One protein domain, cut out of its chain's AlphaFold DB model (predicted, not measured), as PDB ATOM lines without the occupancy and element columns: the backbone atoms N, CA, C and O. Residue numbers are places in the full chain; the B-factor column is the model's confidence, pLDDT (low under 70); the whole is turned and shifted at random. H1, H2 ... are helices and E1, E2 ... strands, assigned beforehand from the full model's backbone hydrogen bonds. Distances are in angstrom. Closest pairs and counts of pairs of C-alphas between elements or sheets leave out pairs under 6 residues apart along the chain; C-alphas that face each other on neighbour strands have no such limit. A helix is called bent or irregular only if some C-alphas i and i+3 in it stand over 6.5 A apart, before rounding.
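AT A GLANCE: This is residues 11 to 91 of the 99 residues of the protein "SOS response associated peptidase (SRAP)" of Psychroflexus sediminis (UniProt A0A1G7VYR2). Two strand hairpins, E4 with E5 and E2 with E3, reach away from a shared middle like the arms of an open V, and the two C-alphas farthest apart lie at their tips. E1 joins E4 and E5 in a strongly twisted sheet whose tip, residues 49 to 54, sticks out; the short helix H2 packs over E1 and E4, while the short pair E6 and E7 lies near the middle and H1 packs beside E2 and E7. The printed part has 81 residues, with seven named strands and two named helices in the order E1 E2 E3 E4 E5 E6 H1 E7 H2, and its class is mixed, helices and strands. The sheets, E1 - E4 - E5, E2 - E3 and E6 - E7, are antiparallel. The whole is only just loose, close to compact, with a radius of gyration of the C-alphas of 14.4 A, and spans 44 by 33 by 21 A.

IN THESE COORDINATES: In the largest sheet, E4 is residues 41 to 50, 26.7 A long, E5 is residues 53 to 58, 16.9 A, and E1 is residues 11 to 15, 12.8 A, beginning at C-alpha 11 (89.399, -37.413, 3.441). E2, residues 18 to 24, and E3, residues 27 to 33, are each 19.3 A long. E6 is residues 60 to 62, 7.0 A, and E7 is residues 76 to 78, 7.1 A. H1 is residues 65 to 70, 9.0 A. H2 is residues 83 to 89, 10.2 A, ending at C-alpha 89 (82.745, -39.565, 5.890); it is irregular, but only just, with C-alphas 84 and 87 6.6 A apart.

HOW THE PARTS SIT: E4 bends by 58 degrees at residue 44, and its pairing is staggered: residues 41 to 45 pair with E1, for instance N 13 and O 43 at 2.9 A, and residues 45 to 50 with E5, for instance N 48 and O 55 at 2.8 A. H2 is on this sheet at a height over the sheet of 9.0 A, along the strands, at 9 degrees to E1 on the local plane. E1 runs on into E2 at 69 degrees. In the hairpin of E2 and E3, N 22 and O 29 are 2.8 A apart. E5 runs on into E6 at 15 degrees, and in E6 and E7, N 61 and O 77 are 2.9 A apart. The closest C-alphas of E2 and H1, His 22 and Ile 70, are 5.2 A apart. H1 and H2 are apart. Every O i to N i+4 pair of H1 is within hydrogen-bond range; in H2 1 of 3 is, beside 3 of 4 O i to N i+3 pairs.

THE WHOLE: The C-alphas of Gln 25 and Glu 51, the two farthest apart, are 44.7 A apart. The printed part has no cut. No link is long; that from E3 to E4, 7 residues, is short and the others are tight. The mean pLDDT of the printed part is 93.1, and no printed residue is under 70.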
ATOM      1  N   CYS A  11      88.338 -37.471   2.444       93.69
ATOM      2  CA  CYS A  11      89.399 -37.413   3.441       93.69
ATOM      3  C   CYS A  11      89.040 -36.442   4.564       93.69
ATOM      4  O   CYS A  11      88.205 -35.551   4.397       93.69
ATOM      5  N   ILE A  12      89.697 -36.606   5.708       96.00
ATOM      6  CA  ILE A  12      89.628 -35.665   6.824       96.00
ATOM      7  C   ILE A  12      90.909 -34.835   6.814       96.00
ATOM      8  O   ILE A  12      92.007 -35.388   6.756       96.00
ATOM      9  N   ILE A  13      90.770 -33.512   6.881       96.94
ATOM     10  CA  ILE A  13      91.882 -32.589   7.104       96.94
ATOM     11  C   ILE A  13      91.852 -32.175   8.580       96.94
ATOM     12  O   ILE A  13      91.050 -31.305   8.939       96.94
ATOM     13  N   PRO A  14      92.685 -32.780   9.444       96.31
ATOM     14  CA  PRO A  14      92.797 -32.355  10.829       96.31
ATOM     15  C   PRO A  14      93.543 -31.019  10.901       96.31
ATOM     16  O   PRO A  14      94.626 -30.864  10.334       96.31
ATOM     17  N   VAL A  15      92.973 -30.049  11.613       96.75
ATOM     18  CA  VAL A  15      93.606 -28.746  11.858       96.75
ATOM     19  C   VAL A  15      93.533 -28.392  13.337       96.75
ATOM     20  O   VAL A  15      92.510 -28.610  13.979       96.75
ATOM     21  N   SER A  16      94.589 -27.797  13.889       96.50
ATOM     22  CA  SER A  16      94.548 -27.248  15.253       96.50
ATOM     23  C   SER A  16      93.676 -25.990  15.333       96.50
ATOM     24  O   SER A  16      93.026 -25.734  16.345       96.50
ATOM     25  N   ALA A  17      93.646 -25.206  14.256       95.69
ATOM     26  CA  ALA A  17      92.788 -24.045  14.087       95.69
ATOM     27  C   ALA A  17      92.684 -23.658  12.605       95.69
ATOM     28  O   ALA A  17      93.508 -24.064  11.783       95.69
ATOM     29  N   PHE A  18      91.709 -22.817  12.270       96.06
ATOM     30  CA  PHE A  18      91.656 -22.124  10.984       96.06
ATOM     31  C   PHE A  18      91.194 -20.675  11.151       96.06
ATOM     32  O   PHE A  18      90.643 -20.295  12.185       96.06
ATOM     33  N   PHE A  19      91.448 -19.862  10.126       95.94
ATOM     34  CA  PHE A  19      91.155 -18.434  10.130       95.94
ATOM     35  C   PHE A  19      90.016 -18.111   9.170       95.94
ATOM     36  O   PHE A  19      90.014 -18.597   8.040       95.94
ATOM     37  N   GLU A  20      89.114 -17.224   9.582       95.31
ATOM     38  CA  GLU A  20      88.154 -16.587   8.681       95.31
ATOM     39  C   GLU A  20      88.281 -15.062   8.749       95.31
ATOM     40  O   GLU A  20      88.399 -14.502   9.842       95.31
ATOM     41  N   PRO A  21      88.262 -14.364   7.602       94.81
ATOM     42  CA  PRO A  21      88.343 -12.915   7.580       94.81
ATOM     43  C   PRO A  21      86.984 -12.288   7.904       94.81
ATOM     44  O   PRO A  21      85.981 -12.597   7.263       94.81
ATOM     45  N   HIS A  22      86.984 -11.338   8.832       95.56
ATOM     46  CA  HIS A  22      85.870 -10.436   9.085       95.56
ATOM     47  C   HIS A  22      86.123  -9.091   8.415       95.56
ATOM     48  O   HIS A  22      87.146  -8.460   8.675       95.56
ATOM     49  N   ASP A  23      85.212  -8.671   7.541       96.50
ATOM     50  CA  ASP A  23      85.267  -7.360   6.893       96.50
ATOM     51  C   ASP A  23      84.554  -6.339   7.789       96.50
ATOM     52  O   ASP A  23      83.364  -6.478   8.082       96.50
ATOM     53  N   HIS A  24      85.284  -5.328   8.250       94.94
ATOM     54  CA  HIS A  24      84.733  -4.204   8.992       94.94
ATOM     55  C   HIS A  24      85.204  -2.906   8.344       94.94
ATOM     56  O   HIS A  24      86.384  -2.574   8.397       94.94
ATOM     57  N   GLN A  25      84.272  -2.184   7.718       94.25
ATOM     58  CA  GLN A  25      84.540  -0.922   7.013       94.25
ATOM     59  C   GLN A  25      85.627  -1.032   5.922       94.25
ATOM     60  O   GLN A  25      86.329  -0.068   5.641       94.25
ATOM     61  N   GLY A  26      85.749  -2.197   5.271       92.31
ATOM     62  CA  GLY A  26      86.744  -2.448   4.224       92.31
ATOM     63  C   GLY A  26      88.063  -3.034   4.730       92.31
ATOM     64  O   GLY A  26      88.800  -3.625   3.936       92.31
ATOM     65  N   ASP A  27      88.317  -2.967   6.036       95.12
ATOM     66  CA  ASP A  27      89.457  -3.617   6.674       95.12
ATOM     67  C   ASP A  27      89.131  -5.066   7.042       95.12
ATOM     68  O   ASP A  27      88.004  -5.404   7.412       95.12
ATOM     69  N   LYS A  28      90.130  -5.949   6.938       95.25
ATOM     70  CA  LYS A  28      89.974  -7.381   7.220       95.25
ATOM     71  C   LYS A  28      90.669  -7.771   8.511       95.25
ATOM     72  O   LYS A  28      91.886  -7.659   8.621       95.25
ATOM     73  N   TYR A  29      89.900  -8.351   9.421       96.00
ATOM     74  CA  TYR A  29      90.372  -8.828  10.714       96.00
ATOM     75  C   TYR A  29      90.275 -10.356  10.774       96.00
ATOM     76  O   TYR A  29      89.209 -10.906  10.492       96.00
ATOM     77  N   PRO A  30      91.358 -11.076  11.107       95.88
ATOM     78  CA  PRO A  30      91.320 -12.528  11.188       95.88
ATOM     79  C   PRO A  30      90.626 -12.987  12.475       95.88
ATOM     80  O   PRO A  30      91.034 -12.627  13.577       95.88
ATOM     81  N   PHE A  31      89.619 -13.843  12.337       95.94
ATOM     82  CA  PHE A  31      89.024 -14.591  13.442       95.94
ATOM     83  C   PHE A  31      89.557 -16.018  13.440       95.94
ATOM     84  O   PHE A  31      89.615 -16.657  12.391       95.94
ATOM     85  N   VAL A  32      89.933 -16.516  14.619       95.69
ATOM     86  CA  VAL A  32      90.477 -17.868  14.793       95.69
ATOM     87  C   VAL A  32      89.402 -18.794  15.333       95.69
ATOM     88  O   VAL A  32      88.861 -18.561  16.414       95.69
ATOM     89  N   PHE A  33      89.153 -19.883  14.616       94.31
ATOM     90  CA  PHE A  33      88.353 -20.999  15.096       94.31
ATOM     91  C   PHE A  33      89.279 -22.102  15.581       94.31
ATOM     92  O   PHE A  33      90.119 -22.591  14.828       94.31
ATOM     93  N   LYS A  34      89.114 -22.485  16.847       94.38
ATOM     94  CA  LYS A  34      89.874 -23.544  17.509       94.38
ATOM     95  C   LYS A  34      88.918 -24.478  18.256       94.38
ATOM     96  O   LYS A  34      87.852 -24.020  18.683       94.38
ATOM     97  N   PRO A  35      89.265 -25.761  18.413       91.06
ATOM     98  CA  PRO A  35      88.479 -26.675  19.226       91.06
ATOM     99  C   PRO A  35      88.471 -26.207  20.689       91.06
ATOM    100  O   PRO A  35      89.439 -25.622  21.176       91.06
ATOM    101  N   LYS A  36      87.349 -26.426  21.383       88.06
ATOM    102  CA  LYS A  36      87.202 -26.058  22.799       88.06
ATOM    103  C   LYS A  36      87.817 -27.110  23.724       88.06
ATOM    104  O   LYS A  36      88.564 -26.755  24.625       88.06
ATOM    105  N   ASP A  37      87.508 -28.377  23.451       86.88
ATOM    106  CA  ASP A  37      87.791 -29.511  24.342       86.88
ATOM    107  C   ASP A  37      88.614 -30.627  23.656       86.88
ATOM    108  O   ASP A  37      88.827 -31.687  24.233       86.88
ATOM    109  N   LYS A  38      89.048 -30.417  22.405       81.75
ATOM    110  CA  LYS A  38      89.815 -31.379  21.590       81.75
ATOM    111  C   LYS A  38      91.123 -30.755  21.110       81.75
ATOM    112  O   LYS A  38      91.229 -29.533  21.069       81.75
ATOM    113  N   ASP A  39      92.057 -31.581  20.647       89.56
ATOM    114  CA  ASP A  39      93.335 -31.110  20.091       89.56
ATOM    115  C   ASP A  39      93.223 -30.610  18.640       89.56
ATOM    116  O   ASP A  39      94.057 -29.829  18.178       89.56
ATOM    117  N   PHE A  40      92.191 -31.040  17.906       94.56
ATOM    118  CA  PHE A  40      91.986 -30.674  16.504       94.56
ATOM    119  C   PHE A  40      90.504 -30.595  16.108       94.56
ATOM    120  O   PHE A  40      89.609 -31.094  16.793       94.56
ATOM    121  N   LEU A  41      90.267 -29.940  14.971       95.75
ATOM    122  CA  LEU A  41      89.018 -29.911  14.220       95.75
ATOM    123  C   LEU A  41      89.160 -30.804  12.985       95.75
ATOM    124  O   LEU A  41      90.170 -30.734  12.283       95.75
ATOM    125  N   SER A  42      88.128 -31.589  12.700       96.75
ATOM    126  CA  SER A  42      88.059 -32.466  11.529       96.75
ATOM    127  C   SER A  42      87.315 -31.758  10.403       96.75
ATOM    128  O   SER A  42      86.103 -31.559  10.487       96.75
ATOM    129  N   LEU A  43      88.030 -31.341   9.354       97.31
ATOM    130  CA  LEU A  43      87.411 -30.726   8.178       97.31
ATOM    131  C   LEU A  43      87.177 -31.776   7.094       97.31
ATOM    132  O   LEU A  43      88.097 -32.505   6.726       97.31
ATOM    133  N   ALA A  44      85.963 -31.820   6.550       96.25
ATOM    134  CA  ALA A  44      85.644 -32.687   5.429       96.25
ATOM    135  C   ALA A  44      86.346 -32.183   4.166       96.25
ATOM    136  O   ALA A  44      86.244 -31.008   3.790       96.25
ATOM    137  N   GLY A  45      87.040 -33.079   3.483       94.56
ATOM    138  CA  GLY A  45      87.655 -32.780   2.209       94.56
ATOM    139  C   GLY A  45      87.606 -33.931   1.236       94.56
ATOM    140  O   GLY A  45      87.154 -35.037   1.524       94.56
ATOM    141  N   ILE A  46      88.089 -33.622   0.048       92.62
ATOM    142  CA  ILE A  46      88.259 -34.565  -1.042       92.62
ATOM    143  C   ILE A  46      89.707 -34.519  -1.489       92.62
ATOM    144  O   ILE A  46      90.304 -33.442  -1.550       92.62
ATOM    145  N   TYR A  47      90.274 -35.665  -1.838       91.31
ATOM    146  CA  TYR A  47      91.625 -35.724  -2.377       91.31
ATOM    147  C   TYR A  47      91.643 -36.295  -3.790       91.31
ATOM    148  O   TYR A  47      90.720 -36.957  -4.257       91.31
ATOM    149  N   THR A  48      92.718 -36.020  -4.513       87.69
ATOM    150  CA  THR A  48      93.004 -36.675  -5.781       87.69
ATOM    151  C   THR A  48      94.504 -36.825  -5.966       87.69
ATOM    152  O   THR A  48      95.305 -36.068  -5.414       87.69
ATOM    153  N   ARG A  49      94.880 -37.820  -6.765       87.38
ATOM    154  CA  ARG A  49      96.260 -38.078  -7.150       87.38
ATOM    155  C   ARG A  49      96.421 -37.705  -8.614       87.38
ATOM    156  O   ARG A  49      95.710 -38.237  -9.461       87.38
ATOM    157  N   ILE A  50      97.332 -36.779  -8.885       86.62
ATOM    158  CA  ILE A  50      97.708 -36.354 -10.230       86.62
ATOM    159  C   ILE A  50      99.181 -36.716 -10.373       86.62
ATOM    160  O   ILE A  50     100.024 -36.157  -9.671       86.62
ATOM    161  N   GLU A  51      99.471 -37.698 -11.227       88.81
ATOM    162  CA  GLU A  51     100.807 -38.290 -11.363       88.81
ATOM    163  C   GLU A  51     101.357 -38.761  -9.994       88.81
ATOM    164  O   GLU A  51     100.759 -39.597  -9.307       88.81
ATOM    165  N   ASN A  52     102.483 -38.186  -9.563       91.44
ATOM    166  CA  ASN A  52     103.142 -38.468  -8.289       91.44
ATOM    167  C   ASN A  52     102.761 -37.483  -7.171       91.44
ATOM    168  O   ASN A  52     103.373 -37.508  -6.106       91.44
ATOM    169  N   LYS A  53     101.762 -36.618  -7.384       91.56
ATOM    170  CA  LYS A  53     101.310 -35.627  -6.399       91.56
ATOM    171  C   LYS A  53      99.944 -35.997  -5.840       91.56
ATOM    172  O   LYS A  53      99.020 -36.320  -6.586       91.56
ATOM    173  N   VAL A  54      99.804 -35.887  -4.524       89.88
ATOM    174  CA  VAL A  54      98.509 -35.926  -3.838       89.88
ATOM    175  C   VAL A  54      98.084 -34.489  -3.564       89.88
ATOM    176  O   VAL A  54      98.855 -33.697  -3.030       89.88
ATOM    177  N   THR A  55      96.866 -34.148  -3.963       91.69
ATOM    178  CA  THR A  55      96.252 -32.836  -3.738       91.69
ATOM    179  C   THR A  55      94.914 -33.029  -3.046       91.69
ATOM    180  O   THR A  55      94.300 -34.087  -3.185       91.69
ATOM    181  N   PHE A  56      94.458 -32.025  -2.308       93.75
ATOM    182  CA  PHE A  56      93.165 -32.068  -1.639       93.75
ATOM    183  C   PHE A  56      92.460 -30.715  -1.700       93.75
ATOM    184  O   PHE A  56      93.086 -29.675  -1.905       93.75
ATOM    185  N   GLY A  57      91.144 -30.750  -1.524       93.31
ATOM    186  CA  GLY A  57      90.291 -29.586  -1.351       93.31
ATOM    187  C   GLY A  57      89.438 -29.745  -0.101       93.31
ATOM    188  O   GLY A  57      88.933 -30.831   0.175       93.31
ATOM    189  N   ILE A  58      89.272 -28.655   0.643       96.06
ATOM    190  CA  ILE A  58      88.357 -28.587   1.786       96.06
ATOM    191  C   ILE A  58      86.960 -28.277   1.251       96.06
ATOM    192  O   ILE A  58      86.792 -27.348   0.454       96.06
ATOM    193  N   LEU A  59      85.961 -29.043   1.686       94.19
ATOM    194  CA  LEU A  59      84.571 -28.775   1.347       94.19
ATOM    195  C   LEU A  59      84.042 -27.621   2.194       94.19
ATOM    196  O   LEU A  59      84.291 -27.532   3.398       94.19
ATOM    197  N   ALA A  60      83.293 -26.736   1.548       93.56
ATOM    198  CA  ALA A  60      82.627 -25.625   2.198       93.56
ATOM    199  C   ALA A  60      81.120 -25.732   1.983       93.56
ATOM    200  O   ALA A  60      80.670 -26.181   0.930       93.56
ATOM    201  N   LYS A  61      80.365 -25.269   2.971       93.44
ATOM    202  CA  LYS A  61      78.915 -25.115   2.911       93.44
ATOM    203  C   LYS A  61      78.522 -23.668   3.181       93.44
ATOM    204  O   LYS A  61      79.370 -22.839   3.532       93.44
ATOM    205  N   GLU A  62      77.238 -23.377   3.023       95.44
ATOM    206  CA  GLU A  62      76.670 -22.099   3.437       95.44
ATOM    207  C   GLU A  62      76.970 -21.828   4.918       95.44
ATOM    208  O   GLU A  62      76.972 -22.735   5.759       95.44
ATOM    209  N   ALA A  63      77.304 -20.577   5.230       93.69
ATOM    210  CA  ALA A  63      77.625 -20.189   6.590       93.69
ATOM    211  C   ALA A  63      76.412 -20.339   7.515       93.69
ATOM    212  O   ALA A  63      75.324 -19.840   7.242       93.69
ATOM    213  N   SER A  64      76.640 -20.948   8.677       93.81
ATOM    214  CA  SER A  64      75.709 -20.846   9.802       93.81
ATOM    215  C   SER A  64      75.532 -19.380  10.228       93.81
ATOM    216  O   SER A  64      76.426 -18.563   9.982       93.81
ATOM    217  N   PRO A  65      74.452 -19.020  10.949       95.12
ATOM    218  CA  PRO A  65      74.238 -17.644  11.403       95.12
ATOM    219  C   PRO A  65      75.417 -17.048  12.187       95.12
ATOM    220  O   PRO A  65      75.659 -15.845  12.118       95.12
ATOM    221  N   LEU A  66      76.173 -17.874  12.920       91.75
ATOM    222  CA  LEU A  66      77.395 -17.440  13.601       91.75
ATOM    223  C   LEU A  66      78.526 -17.149  12.606       91.75
ATOM    224  O   LEU A  66      79.143 -16.088  12.671       91.75
ATOM    225  N   PHE A  67      78.784 -18.064  11.672       93.38
ATOM    226  CA  PHE A  67      79.831 -17.883  10.665       93.38
ATOM    227  C   PHE A  67      79.536 -16.723   9.720       93.38
ATOM    228  O   PHE A  67      80.462 -16.010   9.361       93.38
ATOM    229  N   ALA A  68      78.275 -16.490   9.358       94.19
ATOM    230  CA  ALA A  68      77.883 -15.383   8.490       94.19
ATOM    231  C   ALA A  68      78.132 -14.021   9.157       94.19
ATOM    232  O   ALA A  68      78.460 -13.050   8.486       94.19
ATOM    233  N   LYS A  69      78.055 -13.937  10.491       93.25
ATOM    234  CA  LYS A  69      78.464 -12.725  11.220       93.25
ATOM    235  C   LYS A  69      79.974 -12.493  11.153       93.25
ATOM    236  O   LYS A  69      80.410 -11.347  11.154       93.25
ATOM    237  N   ILE A  70      80.762 -13.567  11.096       93.00
ATOM    238  CA  ILE A  70      82.228 -13.516  11.080       93.00
ATOM    239  C   ILE A  70      82.729 -13.348   9.642       93.00
ATOM    240  O   ILE A  70      83.200 -12.270   9.304       93.00
ATOM    241  N   HIS A  71      82.551 -14.343   8.769       92.31
ATOM    242  CA  HIS A  71      82.900 -14.282   7.345       92.31
ATOM    243  C   HIS A  71      81.793 -13.612   6.513       92.31
ATOM    244  O   HIS A  71      81.294 -14.157   5.524       92.31
ATOM    245  N   ASN A  72      81.456 -12.388   6.902       91.38
ATOM    246  CA  ASN A  72      80.313 -11.597   6.437       91.38
ATOM    247  C   ASN A  72      80.323 -11.185   4.955       91.38
ATOM    248  O   ASN A  72      79.344 -10.624   4.466       91.38
ATOM    249  N   LYS A  73      81.404 -11.473   4.222       91.06
ATOM    250  CA  LYS A  73      81.530 -11.161   2.791       91.06
ATOM    251  C   LYS A  73      81.275 -12.346   1.864       91.06
ATOM    252  O   LYS A  73      80.667 -12.167   0.814       91.06
ATOM    253  N   LYS A  74      81.775 -13.543   2.202       89.62
ATOM    254  CA  LYS A  74      81.585 -14.753   1.375       89.62
ATOM    255  C   LYS A  74      80.538 -15.712   1.926       89.62
ATOM    256  O   LYS A  74      80.139 -16.597   1.180       89.62
ATOM    257  N   ASN A  75      80.129 -15.559   3.190       92.25
ATOM    258  CA  ASN A  75      79.060 -16.329   3.831       92.25
ATOM    259  C   ASN A  75      79.167 -17.841   3.593       92.25
ATOM    260  O   ASN A  75      78.194 -18.524   3.281       92.25
ATOM    261  N   ARG A  76      80.378 -18.370   3.760       94.06
ATOM    262  CA  ARG A  76      80.675 -19.798   3.667       94.06
ATOM    263  C   ARG A  76      81.517 -20.228   4.852       94.06
ATOM    264  O   ARG A  76      82.230 -19.409   5.428       94.06
ATOM    265  N   GLN A  77      81.455 -21.507   5.174       95.75
ATOM    266  CA  GLN A  77      82.275 -22.114   6.214       95.75
ATOM    267  C   GLN A  77      82.762 -23.492   5.766       95.75
ATOM    268  O   GLN A  77      82.086 -24.134   4.956       95.75
ATOM    269  N   PRO A  78      83.885 -23.989   6.304       96.81
ATOM    270  CA  PRO A  78      84.258 -25.385   6.147       96.81
ATOM    271  C   PRO A  78      83.164 -26.319   6.675       96.81
ATOM    272  O   PRO A  78      82.465 -26.019   7.653       96.81
ATOM    273  N   VAL A  79      83.033 -27.482   6.047       96.38
ATOM    274  CA  VAL A  79      82.263 -28.588   6.615       96.38
ATOM    275  C   VAL A  79      83.103 -29.204   7.735       96.38
ATOM    276  O   VAL A  79      84.112 -29.854   7.478       96.38
ATOM    277  N   MET A  80      82.712 -28.943   8.981       95.19
ATOM    278  CA  MET A  80      83.318 -29.540  10.173       95.19
ATOM    279  C   MET A  80      82.553 -30.812  10.540       95.19
ATOM    280  O   MET A  80      81.325 -30.769  10.628       95.19
ATOM    281  N   LEU A  81      83.276 -31.910  10.749       94.88
ATOM    282  CA  LEU A  81      82.731 -33.217  11.107       94.88
ATOM    283  C   LEU A  81      82.726 -33.393  12.631       94.88
ATOM    284  O   LEU A  81      83.684 -33.014  13.312       94.88
ATOM    285  N   SER A  82      81.652 -33.969  13.172       92.94
ATOM    286  CA  SER A  82      81.665 -34.528  14.527       92.94
ATOM    287  C   SER A  82      82.407 -35.869  14.540       92.94
ATOM    288  O   SER A  82      82.576 -36.487  13.495       92.94
ATOM    289  N   SER A  83      82.807 -36.351  15.723       89.44
ATOM    290  CA  SER A  83      83.496 -37.648  15.843       89.44
ATOM    291  C   SER A  83      82.696 -38.810  15.260       89.44
ATOM    292  O   SER A  83      83.275 -39.695  14.642       89.44
ATOM    293  N   ASP A  84      81.371 -38.781  15.402       90.69
ATOM    294  CA  ASP A  84      80.509 -39.840  14.873       90.69
ATOM    295  C   ASP A  84      80.441 -39.799  13.338       90.69
ATOM    296  O   ASP A  84      80.338 -40.834  12.691       90.69
ATOM    297  N   GLN A  85      80.584 -38.609  12.744       92.94
ATOM    298  CA  GLN A  85      80.565 -38.409  11.293       92.94
ATOM    299  C   GLN A  85      81.899 -38.739  10.614       92.94
ATOM    300  O   GLN A  85      81.930 -38.908   9.398       92.94
ATOM    301  N   GLU A  86      83.009 -38.803  11.353       93.00
ATOM    302  CA  GLU A  86      84.343 -39.029  10.775       93.00
ATOM    303  C   GLU A  86      84.435 -40.379  10.060       93.00
ATOM    304  O   GLU A  86      84.908 -40.452   8.925       93.00
ATOM    305  N   ASN A  87      83.942 -41.440  10.701       90.62
ATOM    306  CA  ASN A  87      83.971 -42.782  10.125       90.62
ATOM    307  C   ASN A  87      83.066 -42.884   8.900       90.62
ATOM    308  O   ASN A  87      83.470 -43.459   7.893       90.62
ATOM    309  N   ASP A  88      81.867 -42.306   8.970       89.50
ATOM    310  CA  ASP A  88      80.924 -42.314   7.852       89.50
ATOM    311  C   ASP A  88      81.459 -41.512   6.665       89.50
ATOM    312  O   ASP A  88      81.368 -41.957   5.522       89.50
ATOM    313  N   TRP A  89      82.124 -40.384   6.927       90.56
ATOM    314  CA  TRP A  89      82.745 -39.565   5.890       90.56
ATOM    315  C   TRP A  89      83.839 -40.298   5.101       90.56
ATOM    316  O   TRP A  89      84.035 -40.028   3.912       90.56
ATOM    317  N   LEU A  90      84.563 -41.205   5.761       88.69
ATOM    318  CA  LEU A  90      85.661 -41.973   5.173       88.69
ATOM    319  C   LEU A  90      85.210 -43.257   4.461       88.69
ATOM    320  O   LEU A  90      86.045 -43.910   3.835       88.69
ATOM    321  N   LYS A  91      83.926 -43.634   4.529       85.56
ATOM    322  CA  LYS A  91      83.412 -44.799   3.797       85.56
ATOM    323  C   LYS A  91      83.415 -44.526   2.287       85.56
ATOM    324  O   LYS A  91      83.021 -43.455   1.824       85.56
TER     325      LYS A  91